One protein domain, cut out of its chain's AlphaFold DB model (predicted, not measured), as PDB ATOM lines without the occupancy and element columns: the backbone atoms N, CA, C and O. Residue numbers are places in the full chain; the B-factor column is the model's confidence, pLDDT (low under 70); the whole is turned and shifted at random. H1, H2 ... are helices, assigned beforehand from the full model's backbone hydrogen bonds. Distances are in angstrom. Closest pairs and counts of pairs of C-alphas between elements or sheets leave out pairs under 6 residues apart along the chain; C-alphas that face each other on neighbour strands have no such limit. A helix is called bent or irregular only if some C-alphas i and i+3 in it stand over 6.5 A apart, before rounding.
ATOM      1  N   PRO A  89      34.488 159.019   8.737       63.25
ATOM      2  CA  PRO A  89      33.438 160.030   8.916       63.25
ATOM      3  C   PRO A  89      32.047 159.453   9.236       63.25
ATOM      4  O   PRO A  89      31.298 160.028  10.026       63.25
ATOM      5  N   GLU A  90      31.711 158.282   8.692       69.44
ATOM      6  CA  GLU A  90      30.452 157.584   8.993       69.44
ATOM      7  C   GLU A  90      30.447 157.041  10.439       69.44
ATOM      8  O   GLU A  90      29.481 157.231  11.177       69.44
ATOM      9  N   HIS A  91      31.565 156.472  10.911       72.44
ATOM     10  CA  HIS A  91      31.720 156.034  12.309       72.44
ATOM     11  C   HIS A  91      31.661 157.221  13.286       72.44
ATOM     12  O   HIS A  91      31.063 157.127  14.359       72.44
ATOM     13  N   GLN A  92      32.250 158.359  12.907       68.31
ATOM     14  CA  GLN A  92      32.180 159.611  13.666       68.31
ATOM     15  C   GLN A  92      30.753 160.167  13.707       68.31
ATOM     16  O   GLN A  92      30.309 160.646  14.748       68.31
ATOM     17  N   SER A  93      30.001 160.051  12.611       75.00
ATOM     18  CA  SER A  93      28.591 160.450  12.556       75.00
ATOM     19  C   SER A  93      27.746 159.657  13.555       75.00
ATOM     20  O   SER A  93      26.927 160.246  14.263       75.00
ATOM     21  N   VAL A  94      27.998 158.350  13.701       82.75
ATOM     22  CA  VAL A  94      27.384 157.523  14.754       82.75
ATOM     23  C   VAL A  94      27.764 158.032  16.147       82.75
ATOM     24  O   VAL A  94      26.870 158.305  16.950       82.75
ATOM     25  N   LEU A  95      29.059 158.229  16.428       81.81
ATOM     26  CA  LEU A  95      29.546 158.747  17.717       81.81
ATOM     27  C   LEU A  95      28.881 160.081  18.092       81.81
ATOM     28  O   LEU A  95      28.247 160.184  19.142       81.81
ATOM     29  N   PHE A  96      28.971 161.087  17.221       79.50
ATOM     30  CA  PHE A  96      28.421 162.421  17.475       79.50
ATOM     31  C   PHE A  96      26.899 162.398  17.613       79.50
ATOM     32  O   PHE A  96      26.322 163.132  18.417       79.50
ATOM     33  N   SER A  97      26.219 161.519  16.880       86.56
ATOM     34  CA  SER A  97      24.778 161.350  17.038       86.56
ATOM     35  C   SER A  97      24.422 160.771  18.409       86.56
ATOM     36  O   SER A  97      23.488 161.266  19.042       86.56
ATOM     37  N   ILE A  98      25.184 159.793  18.912       87.81
ATOM     38  CA  ILE A  98      25.010 159.246  20.267       87.81
ATOM     39  C   ILE A  98      25.268 160.323  21.326       87.81
ATOM     40  O   ILE A  98      24.462 160.475  22.248       87.81
ATOM     41  N   GLU A  99      26.345 161.097  21.194       83.88
ATOM     42  CA  GLU A  99      26.683 162.196  22.110       83.88
ATOM     43  C   GLU A  99      25.565 163.247  22.158       83.88
ATOM     44  O   GLU A  99      25.079 163.606  23.235       83.88
ATOM     45  N   ARG A 100      25.071 163.668  20.988       87.88
ATOM     46  CA  ARG A 100      23.953 164.609  20.862       87.88
ATOM     47  C   ARG A 100      22.680 164.084  21.525       87.88
ATOM     48  O   ARG A 100      22.046 164.803  22.293       87.88
ATOM     49  N   LEU A 101      22.295 162.839  21.236       90.25
ATOM     50  CA  LEU A 101      21.102 162.208  21.813       90.25
ATOM     51  C   LEU A 101      21.224 162.055  23.337       90.25
ATOM     52  O   LEU A 101      20.250 162.270  24.057       90.25
ATOM     53  N   SER A 102      22.426 161.753  23.831       90.44
ATOM     54  CA  SER A 102      22.716 161.683  25.267       90.44
ATOM     55  C   SER A 102      22.515 163.038  25.943       90.44
ATOM     56  O   SER A 102      21.900 163.125  27.005       90.44
ATOM     57  N   VAL A 103      22.976 164.115  25.306       89.00
ATOM     58  CA  VAL A 103      22.784 165.478  25.807       89.00
ATOM     59  C   VAL A 103      21.312 165.888  25.772       89.00
ATOM     60  O   VAL A 103      20.834 166.459  26.749       89.00
ATOM     61  N   TYR A 104      20.560 165.544  24.722       90.00
ATOM     62  CA  TYR A 104      19.110 165.777  24.708       90.00
ATOM     63  C   TYR A 104      18.402 165.079  25.872       90.00
ATOM     64  O   TYR A 104      17.651 165.728  26.599       90.00
ATOM     65  N   LYS A 105      18.698 163.797  26.115       90.81
ATOM     66  CA  LYS A 105      18.136 163.061  27.257       90.81
ATOM     67  C   LYS A 105      18.505 163.701  28.601       90.81
ATOM     68  O   LYS A 105      17.675 163.743  29.507       90.81
ATOM     69  N   ASP A 106      19.725 164.214  28.747       90.31
ATOM     70  CA  ASP A 106      20.167 164.899  29.971       90.31
ATOM     71  C   ASP A 106      19.466 166.255  30.173       90.31
ATOM     72  O   ASP A 106      19.125 166.620  31.300       90.31
ATOM     73  N   ILE A 107      19.191 166.985  29.087       88.31
ATOM     74  CA  ILE A 107      18.404 168.227  29.090       88.31
ATOM     75  C   ILE A 107      16.949 167.941  29.487       88.31
ATOM     76  O   ILE A 107      16.395 168.654  30.324       88.31
ATOM     77  N   GLU A 108      16.348 166.883  28.938       87.81
ATOM     78  CA  GLU A 108      14.974 166.464  29.246       87.81
ATOM     79  C   GLU A 108      14.804 166.006  30.700       87.81
ATOM     80  O   GLU A 108      13.819 166.359  31.347       87.81
ATOM     81  N   ARG A 109      15.775 165.253  31.237       87.38
ATOM     82  CA  ARG A 109      15.783 164.787  32.638       87.38
ATOM     83  C   ARG A 109      16.235 165.867  33.632       87.38
ATOM     84  O   ARG A 109      16.053 165.714  34.842       87.38
ATOM     85  N   GLY A 110      16.887 166.919  33.142       78.81
ATOM     86  CA  GLY A 110      17.573 167.930  33.938       78.81
ATOM     87  C   GLY A 110      16.656 168.947  34.623       78.81
ATOM     88  O   GLY A 110      15.461 169.059  34.364       78.81
ATOM     89  N   LYS A 111      17.241 169.749  35.523       75.75
ATOM     90  CA  LYS A 111      16.525 170.848  36.190       75.75
ATOM     91  C   LYS A 111      16.311 172.026  35.225       75.75
ATOM     92  O   LYS A 111      17.245 172.369  34.498       75.75
ATOM     93  N   PRO A 112      15.182 172.757  35.321       69.25
ATOM     94  CA  PRO A 112      14.899 173.906  34.453       69.25
ATOM     95  C   PRO A 112      15.973 175.000  34.508       69.25
ATOM     96  O   PRO A 112      16.295 175.605  33.493       69.25
ATOM     97  N   LYS A 113      16.574 175.219  35.689       73.12
ATOM     98  CA  LYS A 113      17.548 176.296  35.938       73.12
ATOM     99  C   LYS A 113      18.811 176.213  35.069       73.12
ATOM    100  O   LYS A 113      19.397 177.243  34.792       73.12
ATOM    101  N   SER A 114      19.226 175.013  34.665       74.38
ATOM    102  CA  SER A 114      20.417 174.797  33.829       74.38
ATOM    103  C   SER A 114      20.069 174.428  32.386       74.38
ATOM    104  O   SER A 114      20.945 174.022  31.634       74.38
ATOM    105  N   ARG A 115      18.783 174.463  32.013       82.38
ATOM    106  CA  ARG A 115      18.315 173.963  30.717       82.38
ATOM    107  C   ARG A 115      18.816 174.833  29.562       82.38
ATOM    108  O   ARG A 115      19.373 174.294  28.616       82.38
ATOM    109  N   ALA A 116      18.693 176.154  29.701       81.56
ATOM    110  CA  ALA A 116      19.136 177.117  28.695       81.56
ATOM    111  C   ALA A 116      20.644 177.004  28.409       81.56
ATOM    112  O   ALA A 116      21.039 176.907  27.252       81.56
ATOM    113  N   ASP A 117      21.477 176.911  29.451       78.94
ATOM    114  CA  ASP A 117      22.933 176.776  29.301       78.94
ATOM    115  C   ASP A 117      23.317 175.483  28.568       78.94
ATOM    116  O   ASP A 117      24.212 175.471  27.723       78.94
ATOM    117  N   LYS A 118      22.627 174.375  28.873       83.94
ATOM    118  CA  LYS A 118      22.862 173.078  28.222       83.94
ATOM    119  C   LYS A 118      22.416 173.080  26.759       83.94
ATOM    120  O   LYS A 118      23.120 172.525  25.919       83.94
ATOM    121  N   GLU A 119      21.279 173.705  26.452       84.81
ATOM    122  CA  GLU A 119      20.780 173.877  25.081       84.81
ATOM    123  C   GLU A 119      21.719 174.776  24.260       84.81
ATOM    124  O   GLU A 119      22.080 174.427  23.137       84.81
ATOM    125  N   GLN A 120      22.198 175.878  24.843       79.19
ATOM    126  CA  GLN A 120      23.179 176.759  24.211       79.19
ATOM    127  C   GLN A 120      24.511 176.040  23.961       79.19
ATOM    128  O   GLN A 120      25.098 176.184  22.888       79.19
ATOM    129  N   TRP A 121      24.987 175.249  24.927       82.44
ATOM    130  CA  TRP A 121      26.181 174.427  24.748       82.44
ATOM    131  C   TRP A 121      26.002 173.428  23.602       82.44
ATOM    132  O   TRP A 121      26.905 173.291  22.781       82.44
ATOM    133  N   LEU A 122      24.838 172.777  23.504       80.69
ATOM    134  CA  LEU A 122      24.551 171.801  22.452       80.69
ATOM    135  C   LEU A 122      24.529 172.442  21.058       80.69
ATOM    136  O   LEU A 122      25.094 171.878  20.124       80.69
ATOM    137  N   ASP A 123      23.920 173.621  20.919       78.06
ATOM    138  CA  ASP A 123      23.909 174.381  19.662       78.06
ATOM    139  C   ASP A 123      25.330 174.787  19.238       78.06
ATOM    140  O   ASP A 123      25.739 174.574  18.095       78.06
ATOM    141  N   GLN A 124      26.131 175.303  20.177       71.38
ATOM    142  CA  GLN A 124      27.527 175.647  19.908       71.38
ATOM    143  C   GLN A 124      28.377 174.425  19.569       71.38
ATOM    144  O   GLN A 124      29.245 174.515  18.706       71.38
ATOM    145  N   TRP A 125      28.154 173.302  20.246       73.94
ATOM    146  CA  TRP A 125      28.841 172.046  19.977       73.94
ATOM    147  C   TRP A 125      28.490 171.529  18.573       73.94
ATOM    148  O   TRP A 125      29.391 171.251  17.782       73.94
ATOM    149  N   GLY A 126      27.202 171.526  18.208       63.28
ATOM    150  CA  GLY A 126      26.724 171.058  16.905       63.28
ATOM    151  C   GLY A 126      27.235 171.893  15.726       63.28
ATOM    152  O   GLY A 126      27.620 171.338  14.703       63.28
ATOM    153  N   LYS A 127      27.326 173.220  15.882       67.19
ATOM    154  CA  LYS A 127      27.848 174.136  14.843       67.19
ATOM    155  C   LYS A 127      29.310 173.919  14.479       67.19
ATOM    156  O   LYS A 127      29.769 174.445  13.469       67.19
ATOM    157  N   ARG A 128      30.067 173.226  15.324       61.06
ATOM    158  CA  ARG A 128      31.507 173.068  15.137       61.06
ATOM    159  C   ARG A 128      31.868 171.713  14.515       61.06
ATOM    160  O   ARG A 128      33.045 171.491  14.240       61.06
ATOM    161  N   LEU A 129      30.891 170.816  14.336       59.38
ATOM    162  CA  LEU A 129      31.102 169.475  13.783       59.38
ATOM    163  C   LEU A 129      31.751 169.538  12.386       59.38
ATOM    164  O   LEU A 129      31.506 170.494  11.646       59.38
ATOM    165  N   PRO A 130      32.565 168.535  12.006       54.75
ATOM    166  CA  PRO A 130      33.114 168.450  10.655       54.75
ATOM    167  C   PRO A 130      32.001 168.408   9.601       54.75
ATOM    168  O   PRO A 130      31.001 167.720   9.795       54.75
ATOM    169  N   GLU A 131      32.198 169.073   8.458       56.66
ATOM    170  CA  GLU A 131      31.218 169.091   7.352       56.66
ATOM    171  C   GLU A 131      30.896 167.688   6.810       56.66
ATOM    172  O   GLU A 131      29.806 167.448   6.296       56.66
ATOM    173  N   SER A 132      31.834 166.750   6.958       53.28
ATOM    174  CA  SER A 132      31.694 165.346   6.565       53.28
ATOM    175  C   SER A 132      30.863 164.497   7.532       53.28
ATOM    176  O   SER A 132      30.628 163.327   7.243       53.28
ATOM    177  N   CYS A 133      30.464 165.040   8.686       64.19
ATOM    178  CA  CYS A 133      29.696 164.320   9.697       64.19
ATOM    179  C   CYS A 133      28.227 164.742   9.681       64.19
ATOM    180  O   CYS A 133      27.895 165.927   9.610       64.19
ATOM    181  N   HIS A 134      27.331 163.767   9.819       75.19
ATOM    182  CA  HIS A 134      25.891 164.003   9.819       75.19
ATOM    183  C   HIS A 134      25.264 163.591  11.151       75.19
ATOM    184  O   HIS A 134      25.544 162.525  11.695       75.19
ATOM    185  N   LEU A 135      24.403 164.457  11.690       82.75
ATOM    186  CA  LEU A 135      23.685 164.199  12.933       82.75
ATOM    187  C   LEU A 135      22.390 163.439  12.648       82.75
ATOM    188  O   LEU A 135      21.434 163.988  12.102       82.75
ATOM    189  N   LEU A 136      22.357 162.187  13.078       87.06
ATOM    190  CA  LEU A 136      21.284 161.235  12.834       87.06
ATOM    191  C   LEU A 136      20.321 161.170  14.023       87.06
ATOM    192  O   LEU A 136      20.693 161.415  15.178       87.06
ATOM    193  N   ASN A 137      19.056 160.854  13.754       91.81
ATOM    194  CA  ASN A 137      18.088 160.518  14.801       91.81
ATOM    195  C   ASN A 137      18.279 159.067  15.280       91.81
ATOM    196  O   ASN A 137      18.989 158.287  14.657       91.81
ATOM    197  N   LEU A 138      17.664 158.694  16.406       91.25
ATOM    198  CA  LEU A 138      17.931 157.401  17.042       91.25
ATOM    199  C   LEU A 138      17.702 156.200  16.105       91.25
ATOM    200  O   LEU A 138      18.508 155.276  16.110       91.25
ATOM    201  N   GLY A 139      16.628 156.210  15.308       91.31
ATOM    202  CA  GLY A 139      16.347 155.130  14.358       91.31
ATOM    203  C   GLY A 139      17.422 155.017  13.274       91.31
ATOM    204  O   GLY A 139      17.919 153.925  13.021       91.31
ATOM    205  N   GLN A 140      17.839 156.154  12.710       92.44
ATOM    206  CA  GLN A 140      18.920 156.220  11.724       92.44
ATOM    207  C   GLN A 140      20.261 155.767  12.303       92.44
ATOM    208  O   GLN A 140      20.971 155.029  11.642       92.44
ATOM    209  N   VAL A 141      20.599 156.156  13.539       91.19
ATOM    210  CA  VAL A 141      21.851 155.728  14.189       91.19
ATOM    211  C   VAL A 141      21.912 154.209  14.326       91.19
ATOM    212  O   VAL A 141      22.972 153.635  14.107       91.19
ATOM    213  N   LYS A 142      20.799 153.558  14.689       93.56
ATOM    214  CA  LYS A 142      20.745 152.093  14.815       93.56
ATOM    215  C   LYS A 142      20.974 151.409  13.473       93.56
ATOM    216  O   LYS A 142      21.822 150.532  13.387       93.56
ATOM    217  N   GLN A 143      20.262 151.858  12.442       92.94
ATOM    218  CA  GLN A 143      20.401 151.307  11.099       92.94
ATOM    219  C   GLN A 143      21.821 151.513  10.553       92.94
ATOM    220  O   GLN A 143      22.461 150.559  10.128       92.94
ATOM    221  N   GLU A 144      22.349 152.734  10.654       90.00
ATOM    222  CA  GLU A 144      23.711 153.058  10.220       90.00
ATOM    223  C   GLU A 144      24.743 152.212  10.981       90.00
ATOM    224  O   GLU A 144      25.673 151.670  10.395       90.00
ATOM    225  N   ALA A 145      24.570 152.033  12.294       89.69
ATOM    226  CA  ALA A 145      25.446 151.187  13.093       89.69
ATOM    227  C   ALA A 145      25.411 149.713  12.655       89.69
ATOM    228  O   ALA A 145      26.457 149.066  12.666       89.69
ATOM    229  N   GLU A 146      24.247 149.174  12.286       91.75
ATOM    230  CA  GLU A 146      24.111 147.812  11.755       91.75
ATOM    231  C   GLU A 146      24.804 147.669  10.391       91.75
ATOM    232  O   GLU A 146      25.616 146.755  10.209       91.75
ATOM    233  N   ASP A 147      24.574 148.613   9.475       90.81
ATOM    234  CA  ASP A 147      25.172 148.626   8.135       90.81
ATOM    235  C   ASP A 147      26.707 148.743   8.200       90.81
ATOM    236  O   ASP A 147      27.440 147.993   7.544       90.81
ATOM    237  N   LEU A 148      27.218 149.629   9.059       86.06
ATOM    238  CA  LEU A 148      28.652 149.812   9.285       86.06
ATOM    239  C   LEU A 148      29.309 148.579   9.905       86.06
ATOM    240  O   LEU A 148      30.471 148.299   9.622       86.06
ATOM    241  N   VAL A 149      28.591 147.814  10.725       86.06
ATOM    242  CA  VAL A 149      29.113 146.558  11.285       86.06
ATOM    243  C   VAL A 149      29.216 145.482  10.233       86.06
ATOM    244  O   VAL A 149      30.226 144.786  10.176       86.06
ATOM    245  N   ALA A 150      28.190 145.355   9.393       85.75
ATOM    246  CA  ALA A 150      28.201 144.400   8.297       85.75
ATOM    247  C   ALA A 150      29.344 144.688   7.309       85.75
ATOM    248  O   ALA A 150      29.926 143.757   6.753       85.75
ATOM    249  N   ARG A 151      29.680 145.968   7.110       84.44
ATOM    250  CA  ARG A 151      30.681 146.418   6.136       84.44
ATOM    251  C   ARG A 151      32.108 146.497   6.685       84.44
ATOM    252  O   ARG A 151      33.036 146.073   6.003       84.44
ATOM    253  N   ASP A 152      32.289 147.064   7.877       72.44
ATOM    254  CA  ASP A 152      33.599 147.409   8.453       72.44
ATOM    255  C   ASP A 152      33.984 146.541   9.674       72.44
ATOM    256  O   ASP A 152      35.083 146.686  10.211       72.44
ATOM    257  N   GLY A 153      33.102 145.644  10.130       79.38
ATOM    258  CA  GLY A 153      33.302 144.830  11.333       79.38
ATOM    259  C   GLY A 153      32.940 145.558  12.633       79.38
ATOM    260  O   GLY A 153      32.275 146.590  12.632       79.38
ATOM    261  N   ASP A 154      33.346 145.011  13.780       79.44
ATOM    262  CA  ASP A 154      32.966 145.508  15.111       79.44
ATOM    263  C   ASP A 154      34.052 146.349  15.809       79.44
ATOM    264  O   ASP A 154      33.762 147.034  16.790       79.44
ATOM    265  N   LEU A 155      35.289 146.341  15.307       72.75
ATOM    266  CA  LEU A 155      36.438 146.988  15.948       72.75
ATOM    267  C   LEU A 155      36.218 148.493  16.182       72.75
ATOM    268  O   LEU A 155      36.521 149.014  17.257       72.75
ATOM    269  N   TRP A 156      35.624 149.188  15.205       73.31
ATOM    270  CA  TRP A 156      35.342 150.624  15.287       73.31
ATOM    271  C   TRP A 156      34.367 150.967  16.422       73.31
ATOM    272  O   TRP A 156      34.489 152.030  17.034       73.31
ATOM    273  N   LYS A 157      33.452 150.052  16.789       83.25
ATOM    274  CA  LYS A 157      32.548 150.242  17.936       83.25
ATOM    275  C   LYS A 157      33.334 150.443  19.221       83.25
ATOM    276  O   LYS A 157      32.951 151.251  20.059       83.25
ATOM    277  N   ARG A 158      34.453 149.736  19.384       76.75
ATOM    278  CA  ARG A 158      35.292 149.836  20.585       76.75
ATOM    279  C   ARG A 158      35.960 151.202  20.685       76.75
ATOM    280  O   ARG A 158      36.049 151.754  21.779       76.75
ATOM    281  N   LEU A 159      36.355 151.785  19.553       73.38
ATOM    282  CA  LEU A 159      36.848 153.163  19.501       73.38
ATOM    283  C   LEU A 159      35.743 154.162  19.860       73.38
ATOM    284  O   LEU A 159      35.970 155.038  20.692       73.38
ATOM    285  N   VAL A 160      34.530 153.983  19.325       76.94
ATOM    286  CA  VAL A 160      33.358 154.793  19.709       76.94
ATOM    287  C   VAL A 160      33.080 154.678  21.207       76.94
ATOM    288  O   VAL A 160      32.874 155.691  21.865       76.94
ATOM    289  N   LEU A 161      33.148 153.475  21.782       82.88
ATOM    290  CA  LEU A 161      32.970 153.250  23.216       82.88
ATOM    291  C   LEU A 161      34.021 153.988  24.057       82.88
ATOM    292  O   LEU A 161      33.691 154.589  25.082       82.88
ATOM    293  N   ILE A 162      35.286 153.957  23.626       75.12
ATOM    294  CA  ILE A 162      36.389 154.677  24.274       75.12
ATOM    295  C   ILE A 162      36.164 156.190  24.224       75.12
ATOM    296  O   ILE A 162      36.373 156.852  25.242       75.12
ATOM    297  N   GLU A 163      35.730 156.748  23.091       73.56
ATOM    298  CA  GLU A 163      35.460 158.187  22.990       73.56
ATOM    299  C   GLU A 163      34.209 158.593  23.785       73.56
ATOM    300  O   GLU A 163      34.262 159.563  24.544       73.56
ATOM    301  N   LEU A 164      33.138 157.792  23.767       79.81
ATOM    302  CA  LEU A 164      31.960 158.007  24.621       79.81
ATOM    303  C   LEU A 164      32.318 157.996  26.110       79.81
ATOM    304  O   LEU A 164      31.854 158.843  26.867       79.81
ATOM    305  N   ALA A 165      33.195 157.091  26.553       81.62
ATOM    306  CA  ALA A 165      33.658 157.038  27.943       81.62
ATOM    307  C   ALA A 165      34.432 158.295  28.387       81.62
ATOM    308  O   ALA A 165      34.638 158.522  29.588       81.62
ATOM    309  N   ARG A 166      34.881 159.105  27.425       74.25
ATOM    310  CA  ARG A 166      35.620 160.355  27.624       74.25
ATOM    311  C   ARG A 166      34.739 161.577  27.394       74.25
ATOM    312  O   ARG A 166      35.141 162.673  27.786       74.25
ATOM    313  N   PHE A 167      33.554 161.399  26.822       76.81
ATOM    314  CA  PHE A 167      32.595 162.464  26.599       76.81
ATOM    315  C   PHE A 167      32.152 163.076  27.932       76.81
ATOM    316  O   PHE A 167      31.589 162.415  28.810       76.81
ATOM    317  N   LYS A 168      32.437 164.368  28.094       76.38
ATOM    318  CA  LYS A 168      32.060 165.164  29.262       76.38
ATOM    319  C   LYS A 168      31.497 166.497  28.783       76.38
ATOM    320  O   LYS A 168      32.249 167.455  28.593       76.38
ATOM    321  N   PRO A 169      30.182 166.568  28.546       73.44
ATOM    322  CA  PRO A 169      29.573 167.813  28.126       73.44
ATOM    323  C   PRO A 169      29.633 168.833  29.273       73.44
ATOM    324  O   PRO A 169      29.726 168.476  30.449       73.44
ATOM    325  N   TYR A 170      29.577 170.117  28.917       70.50
ATOM    326  CA  TYR A 170      29.503 171.268  29.833       70.50
ATOM    327  C   TYR A 170      30.767 171.636  30.635       70.50
ATOM    328  O   TYR A 170      30.768 172.683  31.281       70.50
ATOM    329  N   GLU A 171      31.855 170.857  30.584       59.00
ATOM    330  CA  GLU A 171      33.074 171.102  31.390       59.00
ATOM    331  C   GLU A 171      33.786 172.431  31.040       59.00
ATOM    332  O   GLU A 171      34.446 173.016  31.895       59.00
ATOM    333  N   LEU A 172      33.587 172.949  29.819       47.97
ATOM    334  CA  LEU A 172      34.102 174.244  29.342       47.97
ATOM    335  C   LEU A 172      33.037 175.345  29.222       47.97
ATOM    336  O   LEU A 172      33.275 176.342  28.542       47.97
ATOM    337  N   ILE A 173      31.859 175.202  29.837       52.97
ATOM    338  CA  ILE A 173      31.011 176.387  30.008       52.97
ATOM    339  C   ILE A 173      31.773 177.290  30.978       52.97
ATOM    340  O   ILE A 173      31.716 177.091  32.193       52.97
ATOM    341  N   GLU A 174      32.535 178.241  30.431       41.38
ATOM    342  CA  GLU A 174      32.911 179.463  31.123       41.38
ATOM    343  C   GLU A 174      31.591 180.137  31.473       41.38
ATOM    344  O   GLU A 174      31.040 180.927  30.715       41.38
ATOM    345  N   SER A 175      31.002 179.732  32.593       38.66
ATOM    346  CA  SER A 175      29.958 180.515  33.224       38.66
ATOM    347  C   SER A 175      30.573 181.892  33.402       38.66
ATOM    348  O   SER A 175      31.569 182.006  34.129       38.66
ATOM    349  N   LYS A 185      29.156 177.531  38.749       58.62
ATOM    350  CA  LYS A 185      29.339 176.072  38.717       58.62
ATOM    351  C   LYS A 185      28.816 175.541  37.387       58.62
ATOM    352  O   LYS A 185      27.620 175.663  37.133       58.62
ATOM    353  N   SER A 186      29.680 174.911  36.592       63.72
ATOM    354  CA  SER A 186      29.284 174.254  35.344       63.72
ATOM    355  C   SER A 186      28.182 173.208  35.592       63.72
ATOM    356  O   SER A 186      28.225 172.500  36.609       63.72
ATOM    357  N   PRO A 187      27.188 173.090  34.693       73.81
ATOM    358  CA  PRO A 187      26.153 172.070  34.786       73.81
ATOM    359  C   PRO A 187      26.742 170.656  34.854       73.81
ATOM    360  O   PRO A 187      27.674 170.322  34.129       73.81
ATOM    361  N   SER A 188      26.175 169.798  35.705       78.44
ATOM    362  CA  SER A 188      26.550 168.381  35.760       78.44
ATOM    363  C   SER A 188      25.776 167.561  34.725       78.44
ATOM    364  O   SER A 188      24.580 167.799  34.523       78.44
ATOM    365  N   PHE A 189      26.444 166.560  34.157       83.06
ATOM    366  CA  PHE A 189      25.886 165.567  33.236       83.06
ATOM    367  C   PHE A 189      25.730 164.204  33.924       83.06
ATOM    368  O   PHE A 189      26.646 163.767  34.632       83.06
ATOM    369  N   ASP A 190      24.597 163.522  33.724       84.44
ATOM    370  CA  ASP A 190      24.424 162.152  34.216       84.44
ATOM    371  C   ASP A 190      25.121 161.138  33.296       84.44
ATOM    372  O   ASP A 190      24.596 160.714  32.268       84.44
ATOM    373  N   SER A 191      26.304 160.682  33.719       81.88
ATOM    374  CA  SER A 191      27.103 159.692  32.985       81.88
ATOM    375  C   SER A 191      26.377 158.374  32.680       81.88
ATOM    376  O   SER A 191      26.781 157.688  31.747       81.88
ATOM    377  N   LYS A 192      25.311 158.014  33.419       88.75
ATOM    378  CA  LYS A 192      24.537 156.788  33.147       88.75
ATOM    379  C   LYS A 192      23.801 156.839  31.812       88.75
ATOM    380  O   LYS A 192      23.533 155.794  31.230       88.75
ATOM    381  N   ILE A 193      23.493 158.041  31.321       90.12
ATOM    382  CA  ILE A 193      22.800 158.225  30.043       90.12
ATOM    383  C   ILE A 193      23.632 157.647  28.895       90.12
ATOM    384  O   ILE A 193      23.062 157.085  27.964       90.12
ATOM    385  N   LEU A 194      24.964 157.716  28.978       89.19
ATOM    386  CA  LEU A 194      25.842 157.142  27.958       89.19
ATOM    387  C   LEU A 194      25.756 155.614  27.924       89.19
ATOM    388  O   LEU A 194      25.675 155.048  26.840       89.19
ATOM    389  N   ASP A 195      25.721 154.950  29.086       91.00
ATOM    390  CA  ASP A 195      25.529 153.495  29.158       91.00
ATOM    391  C   ASP A 195      24.148 153.089  28.603       91.00
ATOM    392  O   ASP A 195      24.041 152.132  27.837       91.00
ATOM    393  N   GLU A 196      23.088 153.839  28.931       92.25
ATOM    394  CA  GLU A 196      21.741 153.602  28.390       92.25
ATOM    395  C   GLU A 196      21.701 153.756  26.863       92.25
ATOM    396  O   GLU A 196      21.132 152.912  26.172       92.25
ATOM    397  N   MET A 197      22.315 154.819  26.334       92.06
ATOM    398  CA  MET A 197      22.387 155.081  24.896       92.06
ATOM    399  C   MET A 197      23.219 154.033  24.159       92.06
ATOM    400  O   MET A 197      22.831 153.609  23.072       92.06
ATOM    401  N   TRP A 198      24.323 153.583  24.756       92.00
ATOM    402  CA  TRP A 198      25.141 152.500  24.221       92.00
ATOM    403  C   TRP A 198      24.333 151.205  24.068       92.00
ATOM    404  O   TRP A 198      24.290 150.630  22.979       92.00
ATOM    405  N   CYS A 199      23.616 150.801  25.122       91.81
ATOM    406  CA  CYS A 199      22.740 149.626  25.090       91.81
ATOM    407  C   CYS A 199      21.621 149.777  24.054       91.81
ATOM    408  O   CYS A 199      21.293 148.837  23.338       91.81
ATOM    409  N   GLU A 200      21.017 150.964  23.975       92.75
ATOM    410  CA  GLU A 200      19.896 151.217  23.076       92.75
ATOM    411  C   GLU A 200      20.304 151.187  21.599       92.75
ATOM    412  O   GLU A 200      19.517 150.720  20.772       92.75
ATOM    413  N   VAL A 201      21.500 151.683  21.267       91.69
ATOM    414  CA  VAL A 201      22.006 151.736  19.889       91.69
ATOM    415  C   VAL A 201      22.587 150.403  19.440       91.69
ATOM    416  O   VAL A 201      22.277 149.958  18.341       91.69
ATOM    417  N   PHE A 202      23.406 149.761  20.273       90.06
ATOM    418  CA  PHE A 202      24.162 148.574  19.869       90.06
ATOM    419  C   PHE A 202      23.584 147.251  20.376       90.06
ATOM    420  O   PHE A 202      24.117 146.197  20.038       90.06
ATOM    421  N   GLY A 203      22.522 147.285  21.187       87.38
ATOM    422  CA  GLY A 203      21.921 146.080  21.762       87.38
ATOM    423  C   GLY A 203      22.829 145.356  22.760       87.38
ATOM    424  O   GLY A 203      22.661 144.157  22.969       87.38
ATOM    425  N   ASP A 204      23.801 146.057  23.352       84.69
ATOM    426  CA  ASP A 204      24.747 145.477  24.310       84.69
ATOM    427  C   ASP A 204      24.005 144.999  25.579       84.69
ATOM    428  O   ASP A 204      23.270 145.785  26.190       84.69
ATOM    429  N   PRO A 205      24.149 143.722  25.990       77.38
ATOM    430  CA  PRO A 205      23.545 143.226  27.224       77.38
ATOM    431  C   PRO A 205      24.152 143.844  28.495       77.38
ATOM    432  O   PRO A 205      23.481 143.854  29.535       77.38
ATOM    433  N   ASP A 206      25.391 144.350  28.450       82.38
ATOM    434  CA  ASP A 206      26.032 144.998  29.598       82.38
ATOM    435  C   ASP A 206      25.624 146.476  29.710       82.38
ATOM    436  O   ASP A 206      25.992 147.339  28.916       82.38
ATOM    437  N   LYS A 207      24.904 146.790  30.791       83.12
ATOM    438  CA  LYS A 207      24.425 148.145  31.118       83.12
ATOM    439  C   LYS A 207      25.497 149.056  31.720       83.12
ATOM    440  O   LYS A 207      25.161 150.072  32.333       83.12
TER     441      LYS A 207
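This is residues 89 to 175 and 185 to 207 of the 442 residues of an uncharacterized protein of Bifidobacterium bifidum (UniProt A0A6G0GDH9). One long helix, H1, runs through the core, and four shorter helices pack round it: H2 folds back along it as a hairpin, while H3, H4 and H5 pack on it away from H2. The printed part has 110 residues, with five named helices in the order H1, H2, H3, H4, H5 and no named strand; its class is all helix, packed part aligned, part crossed. It is compact, with a radius of gyration of the C-alphas of 14.1 A and spans of 43 by 33 by 22 A.

H1, residues 89 to 109, begins at C-alpha 89 (33.438, 160.030, 8.916) and is 30.0 A long. H2, residues 112 to 126, 21.4 A, is irregular: C-alphas 113 and 116 are 7.5 A apart. H3 is residues 138 to 152, 20.5 A; H4, residues 155 to 164, 14.7 A; H5, residues 192 to 202, 15.6 A, ending at C-alpha 202 (24.162, 148.574, 19.869).

H1 is the hub. Its residues 100 to 107 touch H2 at a shallow tilt of 12 degrees, opposite ways; the closest C-alphas, of Ile 107 and Arg 115, are 6.0 A apart. H1 touches H3, closest at C-alphas 94 and 141, 5.8 A. Residues 91 to 99 touch H4, closest at C-alphas 95 and 160, 5.8 A; residues 98 to 106 touch H5, closest at C-alphas 102 and 193, 5.9 A. H2 is apart from H3, H4 and H5. In H1, H3 and H5 every O i to N i+4 pair is within hydrogen-bond range; in H2 9 of 11 are, in H4 5 of 6.

The link H2 to H3 is long. Residues 176 to 184 are not printed; C-alphas 175 and 185 are 7.1 A apart. Low confidence includes residues 126 to 133 and 171 to 175.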